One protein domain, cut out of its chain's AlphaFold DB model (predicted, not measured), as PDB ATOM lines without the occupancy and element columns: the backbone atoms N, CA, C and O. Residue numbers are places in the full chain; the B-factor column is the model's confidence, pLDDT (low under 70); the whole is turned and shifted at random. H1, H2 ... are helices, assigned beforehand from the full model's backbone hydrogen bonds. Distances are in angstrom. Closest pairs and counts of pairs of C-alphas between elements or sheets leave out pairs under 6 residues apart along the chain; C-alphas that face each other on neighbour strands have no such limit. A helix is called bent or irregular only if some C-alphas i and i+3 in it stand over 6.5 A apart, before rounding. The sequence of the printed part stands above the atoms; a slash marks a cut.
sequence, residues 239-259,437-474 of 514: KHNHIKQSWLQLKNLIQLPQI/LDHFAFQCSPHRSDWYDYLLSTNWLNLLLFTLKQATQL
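This is residues 239 to 259 and 437 to 474 of the 514 residues of an uncharacterized protein of Schistosoma margrebowiei (UniProt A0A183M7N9). Three helices, H2, H3 and H4, follow one another roughly end to end along a loose rod, and H1 runs back beside H3 and past the start of H4, so that H1 and H4 open from each other like the arms of a V. H2 makes one end of the rod without touching another helix, and at the other end residues 465 to 474 of H4 stick out. The printed part has 59 residues with four named helices, in the order H1, H2, H3, H4, and no named strand; its class is all helix. It is loose, with a radius of gyration of the C-alphas of 14.3 A, and spans 50 by 23 by 13 A.

H1, residues 240 to 255, touches H4, residues 460 to 474, with its residues 243 to 250 alone, and H4 touches H1 with residues 460 to 463 alone. Their closest C-alphas are those of Ser 246 and Trp 460, 5.3 A apart. The two run opposite ways at a steep tilt of 45 degrees. H1 and H3, residues 448 to 457, only just touch, with 3 pairs of C-alphas within 8 A. The closest C-alphas are those of Leu 250 and Leu 455, 7.0 A apart, and H1 touches H3 with residues 250 to 253 alone. H1 and H3 run opposite ways at a shallow tilt of 7 degrees. H2, residues 437 to 444, is apart from H1, H3 and H4. H3 and H4 are close but not clearly touching, the closest C-alphas being those of Leu 456 and Asn 462 at 7.9 A. They run the same way at a steep tilt of 47 degrees. In H1, H2 and H4 every O i to N i+4 pair is within hydrogen-bond range, while in H3 4 of 6 are.

H1 begins with C-alpha 240 at (33.443, 4.731, -46.242) and measures 22.6 A from first to last C-alpha. H2 begins with C-alpha 437 at (20.514, -26.699, -40.624) and measures 10.4 A. H3 measures 14.6 A and is irregular, C-alphas 449 and 452 being 7.3 A apart. H4 measures 21.3 A and ends with C-alpha 474 at (51.847, 10.709, -52.146).

The two C-alphas farthest apart are those of Leu 437 and Leu 474, at 50.1 A. Residues 260 to 436 are cut out, and C-alphas 259 and 437 are 15.6 A apart across the cut, which lies between H1 and H2. The links from H2 to H3 and from H3 to H4 are tight. The mean pLDDT of the printed part is 75.3; residues 256 to 259 and 437 to 449 are under 70.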
ATOM      1  N   LYS A 239      34.607   5.278 -50.919       82.62
ATOM      2  CA  LYS A 239      33.544   5.638 -49.968       82.62
ATOM      3  C   LYS A 239      33.683   4.800 -48.698       82.62
ATOM      4  O   LYS A 239      33.938   3.597 -48.762       82.62
ATOM      5  N   HIS A 240      33.411   5.409 -47.544       78.88
ATOM      6  CA  HIS A 240      33.443   4.731 -46.242       78.88
ATOM      7  C   HIS A 240      32.598   3.442 -46.221       78.88
ATOM      8  O   HIS A 240      33.012   2.423 -45.670       78.88
ATOM      9  N   ASN A 241      31.433   3.461 -46.877       82.19
ATOM     10  CA  ASN A 241      30.542   2.302 -46.947       82.19
ATOM     11  C   ASN A 241      31.194   1.095 -47.629       82.19
ATOM     12  O   ASN A 241      30.970  -0.028 -47.187       82.19
ATOM     13  N   HIS A 242      32.031   1.313 -48.644       82.69
ATOM     14  CA  HIS A 242      32.739   0.229 -49.318       82.69
ATOM     15  C   HIS A 242      33.788  -0.410 -48.406       82.69
ATOM     16  O   HIS A 242      33.831  -1.631 -48.299       82.69
ATOM     17  N   ILE A 243      34.560   0.402 -47.674       82.75
ATOM     18  CA  ILE A 243      35.536  -0.096 -46.692       82.75
ATOM     19  C   ILE A 243      34.825  -0.927 -45.617       82.75
ATOM     20  O   ILE A 243      35.235  -2.049 -45.317       82.75
ATOM     21  N   LYS A 244      33.715  -0.406 -45.075       84.88
ATOM     22  CA  LYS A 244      32.917  -1.094 -44.053       84.88
ATOM     23  C   LYS A 244      32.341  -2.416 -44.562       84.88
ATOM     24  O   LYS A 244      32.373  -3.407 -43.839       84.88
ATOM     25  N   GLN A 245      31.811  -2.441 -45.784       84.56
ATOM     26  CA  GLN A 245      31.260  -3.654 -46.392       84.56
ATOM     27  C   GLN A 245      32.337  -4.722 -46.597       84.56
ATOM     28  O   GLN A 245      32.141  -5.854 -46.158       84.56
ATOM     29  N   SER A 246      33.481  -4.359 -47.179       85.00
ATOM     30  CA  SER A 246      34.604  -5.283 -47.369       85.00
ATOM     31  C   SER A 246      35.141  -5.828 -46.047       85.00
ATOM     32  O   SER A 246      35.405  -7.024 -45.938       85.00
ATOM     33  N   TRP A 247      35.236  -4.986 -45.013       85.94
ATOM     34  CA  TRP A 247      35.630  -5.430 -43.674       85.94
ATOM     35  C   TRP A 247      34.645  -6.441 -43.080       85.94
ATOM     36  O   TRP A 247      35.054  -7.473 -42.555       85.94
ATOM     37  N   LEU A 248      33.339  -6.173 -43.175       84.88
ATOM     38  CA  LEU A 248      32.310  -7.086 -42.670       84.88
ATOM     39  C   LEU A 248      32.326  -8.428 -43.409       84.88
ATOM     40  O   LEU A 248      32.199  -9.471 -42.773       84.88
ATOM     41  N   GLN A 249      32.519  -8.413 -44.728       84.00
ATOM     42  CA  GLN A 249      32.645  -9.634 -45.528       84.00
ATOM     43  C   GLN A 249      33.872 -10.453 -45.120       84.00
ATOM     44  O   GLN A 249      33.749 -11.659 -44.918       84.00
ATOM     45  N   LEU A 250      35.024  -9.805 -44.924       85.38
ATOM     46  CA  LEU A 250      36.226 -10.470 -44.423       85.38
ATOM     47  C   LEU A 250      36.012 -11.048 -43.020       85.38
ATOM     48  O   LEU A 250      36.344 -12.205 -42.777       85.38
ATOM     49  N   LYS A 251      35.437 -10.265 -42.101       84.38
ATOM     50  CA  LYS A 251      35.145 -10.716 -40.735       84.38
ATOM     51  C   LYS A 251      34.270 -11.966 -40.752       84.38
ATOM     52  O   LYS A 251      34.577 -12.929 -40.057       84.38
ATOM     53  N   ASN A 252      33.223 -11.965 -41.573       79.44
ATOM     54  CA  ASN A 252      32.346 -13.118 -41.725       79.44
ATOM     55  C   ASN A 252      33.098 -14.316 -42.320       79.44
ATOM     56  O   ASN A 252      32.949 -15.418 -41.807       79.44
ATOM     57  N   LEU A 253      33.951 -14.109 -43.329       80.38
ATOM     58  CA  LEU A 253      34.779 -15.173 -43.913       80.38
ATOM     59  C   LEU A 253      35.709 -15.825 -42.880       80.38
ATOM     60  O   LEU A 253      35.848 -17.044 -42.864       80.38
ATOM     61  N   ILE A 254      36.324 -15.027 -42.006       79.50
ATOM     62  CA  ILE A 254      37.219 -15.516 -40.946       79.50
ATOM     63  C   ILE A 254      36.439 -16.288 -39.870       79.50
ATOM     64  O   ILE A 254      36.953 -17.254 -39.315       79.50
ATOM     65  N   GLN A 255      35.211 -15.863 -39.565       73.62
ATOM     66  CA  GLN A 255      34.370 -16.486 -38.538       73.62
ATOM     67  C   GLN A 255      33.677 -17.771 -39.003       73.62
ATOM     68  O   GLN A 255      33.111 -18.486 -38.173       73.62
ATOM     69  N   LEU A 256      33.695 -18.073 -40.303       67.75
ATOM     70  CA  LEU A 256      33.087 -19.290 -40.823       67.75
ATOM     71  C   LEU A 256      33.941 -20.514 -40.454       67.75
ATOM     72  O   LEU A 256      35.162 -20.484 -40.632       67.75
ATOM     73  N   PRO A 257      33.322 -21.600 -39.954       60.03
ATOM     74  CA  PRO A 257      34.038 -22.833 -39.665       60.03
ATOM     75  C   PRO A 257      34.657 -23.366 -40.960       60.03
ATOM     76  O   PRO A 257      33.948 -23.674 -41.918       60.03
ATOM     77  N   GLN A 258      35.987 -23.448 -40.996       61.12
ATOM     78  CA  GLN A 258      36.705 -23.998 -42.139       61.12
ATOM     79  C   GLN A 258      36.595 -25.522 -42.103       61.12
ATOM     80  O   GLN A 258      37.106 -26.166 -41.187       61.12
ATOM     81  N   ILE A 259      35.928 -26.110 -43.094       55.75
ATOM     82  CA  ILE A 259      35.896 -27.567 -43.240       55.75
ATOM     83  C   ILE A 259      37.248 -28.013 -43.801       55.75
ATOM     84  O   ILE A 259      37.646 -27.612 -44.894       55.75
ATOM     85  N   LEU A 437      19.899 -28.018 -40.421       51.75
ATOM     86  CA  LEU A 437      20.514 -26.699 -40.624       51.75
ATOM     87  C   LEU A 437      22.041 -26.815 -40.793       51.75
ATOM     88  O   LEU A 437      22.617 -26.138 -41.633       51.75
ATOM     89  N   ASP A 438      22.652 -27.771 -40.092       48.16
ATOM     90  CA  ASP A 438      24.073 -28.120 -40.176       48.16
ATOM     91  C   ASP A 438      24.510 -28.584 -41.573       48.16
ATOM     92  O   ASP A 438      25.618 -28.292 -41.999       48.16
ATOM     93  N   HIS A 439      23.646 -29.272 -42.325       48.22
ATOM     94  CA  HIS A 439      23.945 -29.703 -43.693       48.22
ATOM     95  C   HIS A 439      23.899 -28.530 -44.678       48.22
ATOM     96  O   HIS A 439      24.700 -28.480 -45.603       48.22
ATOM     97  N   PHE A 440      23.004 -27.561 -44.463       51.31
ATOM     98  CA  PHE A 440      23.033 -26.302 -45.211       51.31
ATOM     99  C   PHE A 440      24.229 -25.438 -44.801       51.31
ATOM    100  O   PHE A 440      24.888 -24.876 -45.665       51.31
ATOM    101  N   ALA A 441      24.567 -25.386 -43.510       53.50
ATOM    102  CA  ALA A 441      25.757 -24.698 -43.023       53.50
ATOM    103  C   ALA A 441      27.048 -25.320 -43.581       53.50
ATOM    104  O   ALA A 441      27.947 -24.576 -43.934       53.50
ATOM    105  N   PHE A 442      27.106 -26.647 -43.734       52.69
ATOM    106  CA  PHE A 442      28.224 -27.373 -44.349       52.69
ATOM    107  C   PHE A 442      28.318 -27.151 -45.868       52.69
ATOM    108  O   PHE A 442      29.406 -27.024 -46.415       52.69
ATOM    109  N   GLN A 443      27.180 -27.082 -46.568       53.72
ATOM    110  CA  GLN A 443      27.150 -26.791 -48.007       53.72
ATOM    111  C   GLN A 443      27.414 -25.313 -48.329       53.72
ATOM    112  O   GLN A 443      27.870 -25.001 -49.425       53.72
ATOM    113  N   CYS A 444      27.109 -24.405 -47.399       52.50
ATOM    114  CA  CYS A 444      27.298 -22.962 -47.561       52.50
ATOM    115  C   CYS A 444      28.540 -22.422 -46.840       52.50
ATOM    116  O   CYS A 444      28.857 -21.242 -46.994       52.50
ATOM    117  N   SER A 445      29.235 -23.234 -46.040       56.47
ATOM    118  CA  SER A 445      30.517 -22.849 -45.463       56.47
ATOM    119  C   SER A 445      31.574 -22.835 -46.564       56.47
ATOM    120  O   SER A 445      31.673 -23.812 -47.310       56.47
ATOM    121  N   PRO A 446      32.367 -21.760 -46.673       59.09
ATOM    122  CA  PRO A 446      33.420 -21.660 -47.664       59.09
ATOM    123  C   PRO A 446      34.383 -22.828 -47.485       59.09
ATOM    124  O   PRO A 446      34.975 -23.017 -46.419       59.09
ATOM    125  N   HIS A 447      34.504 -23.634 -48.535       63.16
ATOM    126  CA  HIS A 447      35.447 -24.733 -48.556       63.16
ATOM    127  C   HIS A 447      36.876 -24.177 -48.516       63.16
ATOM    128  O   HIS A 447      37.154 -23.121 -49.087       63.16
ATOM    129  N   ARG A 448      37.806 -24.880 -47.859       58.84
ATOM    130  CA  ARG A 448      39.200 -24.421 -47.741       58.84
ATOM    131  C   ARG A 448      39.890 -24.276 -49.107       58.84
ATOM    132  O   ARG A 448      40.743 -23.405 -49.242       58.84
ATOM    133  N   SER A 449      39.503 -25.077 -50.107       61.44
ATOM    134  CA  SER A 449      40.004 -24.949 -51.491       61.44
ATOM    135  C   SER A 449      39.598 -23.634 -52.153       61.44
ATOM    136  O   SER A 449      40.375 -23.069 -52.910       61.44
ATOM    137  N   ASP A 450      38.416 -23.124 -51.815       70.50
ATOM    138  CA  ASP A 450      37.802 -21.966 -52.470       70.50
ATOM    139  C   ASP A 450      37.997 -20.695 -51.630       70.50
ATOM    140  O   ASP A 450      37.530 -19.609 -51.975       70.50
ATOM    141  N   TRP A 451      38.698 -20.814 -50.497       77.31
ATOM    142  CA  TRP A 451      38.949 -19.718 -49.569       77.31
ATOM    143  C   TRP A 451      39.639 -18.534 -50.252       77.31
ATOM    144  O   TRP A 451      39.354 -17.386 -49.918       77.31
ATOM    145  N   TYR A 452      40.496 -18.803 -51.241       78.44
ATOM    146  CA  TYR A 452      41.132 -17.776 -52.063       78.44
ATOM    147  C   TYR A 452      40.110 -16.949 -52.858       78.44
ATOM    148  O   TYR A 452      40.134 -15.719 -52.794       78.44
ATOM    149  N   ASP A 453      39.158 -17.599 -53.530       78.88
ATOM    150  CA  ASP A 453      38.114 -16.920 -54.305       78.88
ATOM    151  C   ASP A 453      37.156 -16.150 -53.393       78.88
ATOM    152  O   ASP A 453      36.802 -14.996 -53.669       78.88
ATOM    153  N   TYR A 454      36.803 -16.735 -52.245       80.88
ATOM    154  CA  TYR A 454      36.014 -16.041 -51.231       80.88
ATOM    155  C   TYR A 454      36.757 -14.829 -50.667       80.88
ATOM    156  O   TYR A 454      36.148 -13.766 -50.528       80.88
ATOM    157  N   LEU A 455      38.064 -14.927 -50.412       82.75
ATOM    158  CA  LEU A 455      38.883 -13.799 -49.969       82.75
ATOM    159  C   LEU A 455      38.924 -12.693 -51.028       82.75
ATOM    160  O   LEU A 455      38.720 -11.523 -50.692       82.75
ATOM    161  N   LEU A 456      39.131 -13.042 -52.300       82.75
ATOM    162  CA  LEU A 456      39.111 -12.082 -53.405       82.75
ATOM    163  C   LEU A 456      37.756 -11.376 -53.525       82.75
ATOM    164  O   LEU A 456      37.718 -10.158 -53.725       82.75
ATOM    165  N   SER A 457      36.654 -12.107 -53.327       81.75
ATOM    166  CA  SER A 457      35.294 -11.558 -53.394       81.75
ATOM    167  C   SER A 457      35.022 -10.471 -52.345       81.75
ATOM    168  O   SER A 457      34.231  -9.561 -52.596       81.75
ATOM    169  N   THR A 458      35.733 -10.495 -51.207       84.00
ATOM    170  CA  THR A 458      35.601  -9.463 -50.163       84.00
ATOM    171  C   THR A 458      36.093  -8.084 -50.613       84.00
ATOM    172  O   THR A 458      35.792  -7.075 -49.974       84.00
ATOM    173  N   ASN A 459      36.899  -8.016 -51.680       84.56
ATOM    174  CA  ASN A 459      37.640  -6.825 -52.110       84.56
ATOM    175  C   ASN A 459      38.572  -6.216 -51.048       84.56
ATOM    176  O   ASN A 459      39.159  -5.160 -51.292       84.56
ATOM    177  N   TRP A 460      38.771  -6.873 -49.901       88.00
ATOM    178  CA  TRP A 460      39.587  -6.342 -48.813       88.00
ATOM    179  C   TRP A 460      41.047  -6.149 -49.229       88.00
ATOM    180  O   TRP A 460      41.604  -5.068 -49.050       88.00
ATOM    181  N   LEU A 461      41.641  -7.162 -49.868       87.31
ATOM    182  CA  LEU A 461      43.009  -7.070 -50.385       87.31
ATOM    183  C   LEU A 461      43.143  -6.003 -51.477       87.31
ATOM    184  O   LEU A 461      44.136  -5.282 -51.501       87.31
ATOM    185  N   ASN A 462      42.132  -5.854 -52.340       83.81
ATOM    186  CA  ASN A 462      42.128  -4.814 -53.371       83.81
ATOM    187  C   ASN A 462      42.123  -3.413 -52.733       83.81
ATOM    188  O   ASN A 462      42.883  -2.546 -53.158       83.81
ATOM    189  N   LEU A 463      41.316  -3.196 -51.688       85.88
ATOM    190  CA  LEU A 463      41.281  -1.932 -50.944       85.88
ATOM    191  C   LEU A 463      42.587  -1.660 -50.193       85.88
ATOM    192  O   LEU A 463      43.061  -0.524 -50.195       85.88
ATOM    193  N   LEU A 464      43.187  -2.680 -49.577       87.19
ATOM    194  CA  LEU A 464      44.468  -2.546 -48.884       87.19
ATOM    195  C   LEU A 464      45.587  -2.185 -49.865       87.19
ATOM    196  O   LEU A 464      46.296  -1.202 -49.650       87.19
ATOM    197  N   LEU A 465      45.686  -2.915 -50.978       85.06
ATOM    198  CA  LEU A 465      46.641  -2.626 -52.047       85.06
ATOM    199  C   LEU A 465      46.435  -1.218 -52.611       85.06
ATOM    200  O   LEU A 465      47.402  -0.487 -52.802       85.06
ATOM    201  N   PHE A 466      45.184  -0.822 -52.850       84.62
ATOM    202  CA  PHE A 466      44.856   0.529 -53.292       84.62
ATOM    203  C   PHE A 466      45.345   1.574 -52.284       84.62
ATOM    204  O   PHE A 466      46.042   2.505 -52.669       84.62
ATOM    205  N   THR A 467      45.049   1.393 -50.993       86.06
ATOM    206  CA  THR A 467      45.465   2.320 -49.928       86.06
ATOM    207  C   THR A 467      46.986   2.495 -49.900       86.06
ATOM    208  O   THR A 467      47.472   3.624 -49.853       86.06
ATOM    209  N   LEU A 468      47.735   1.391 -49.991       86.31
ATOM    210  CA  LEU A 468      49.197   1.418 -50.029       86.31
ATOM    211  C   LEU A 468      49.725   2.109 -51.288       86.31
ATOM    212  O   LEU A 468      50.614   2.947 -51.184       86.31
ATOM    213  N   LYS A 469      49.148   1.830 -52.463       84.88
ATOM    214  CA  LYS A 469      49.515   2.527 -53.705       84.88
ATOM    215  C   LYS A 469      49.322   4.038 -53.578       84.88
ATOM    216  O   LYS A 469      50.216   4.783 -53.963       84.88
ATOM    217  N   GLN A 470      48.208   4.483 -52.990       85.62
ATOM    218  CA  GLN A 470      47.965   5.913 -52.780       85.62
ATOM    219  C   GLN A 470      48.971   6.541 -51.812       85.62
ATOM    220  O   GLN A 470      49.453   7.648 -52.056       85.62
ATOM    221  N   ALA A 471      49.325   5.834 -50.736       86.38
ATOM    222  CA  ALA A 471      50.344   6.295 -49.799       86.38
ATOM    223  C   ALA A 471      51.718   6.425 -50.479       86.38
ATOM    224  O   ALA A 471      52.370   7.461 -50.351       86.38
ATOM    225  N   THR A 472      52.122   5.426 -51.265       83.88
ATOM    226  CA  THR A 472      53.381   5.452 -52.024       83.88
ATOM    227  C   THR A 472      53.405   6.576 -53.060       83.88
ATOM    228  O   THR A 472      54.408   7.271 -53.189       83.88
ATOM    229  N   GLN A 473      52.303   6.807 -53.775       84.38
ATOM    230  CA  GLN A 473      52.213   7.914 -54.732       84.38
ATOM    231  C   GLN A 473      52.363   9.270 -54.037       84.38
ATOM    232  O   GLN A 473      53.108  10.131 -54.509       84.38
ATOM    233  N   LEU A 474      51.707   9.460 -52.886       85.19
ATOM    234  CA  LEU A 474      51.847  10.709 -52.146       85.19
ATOM    235  C   LEU A 474      53.272  10.892 -51.607       85.19
ATOM    236  O   LEU A 474      53.814  11.990 -51.715       85.19
TER     237      LEU A 474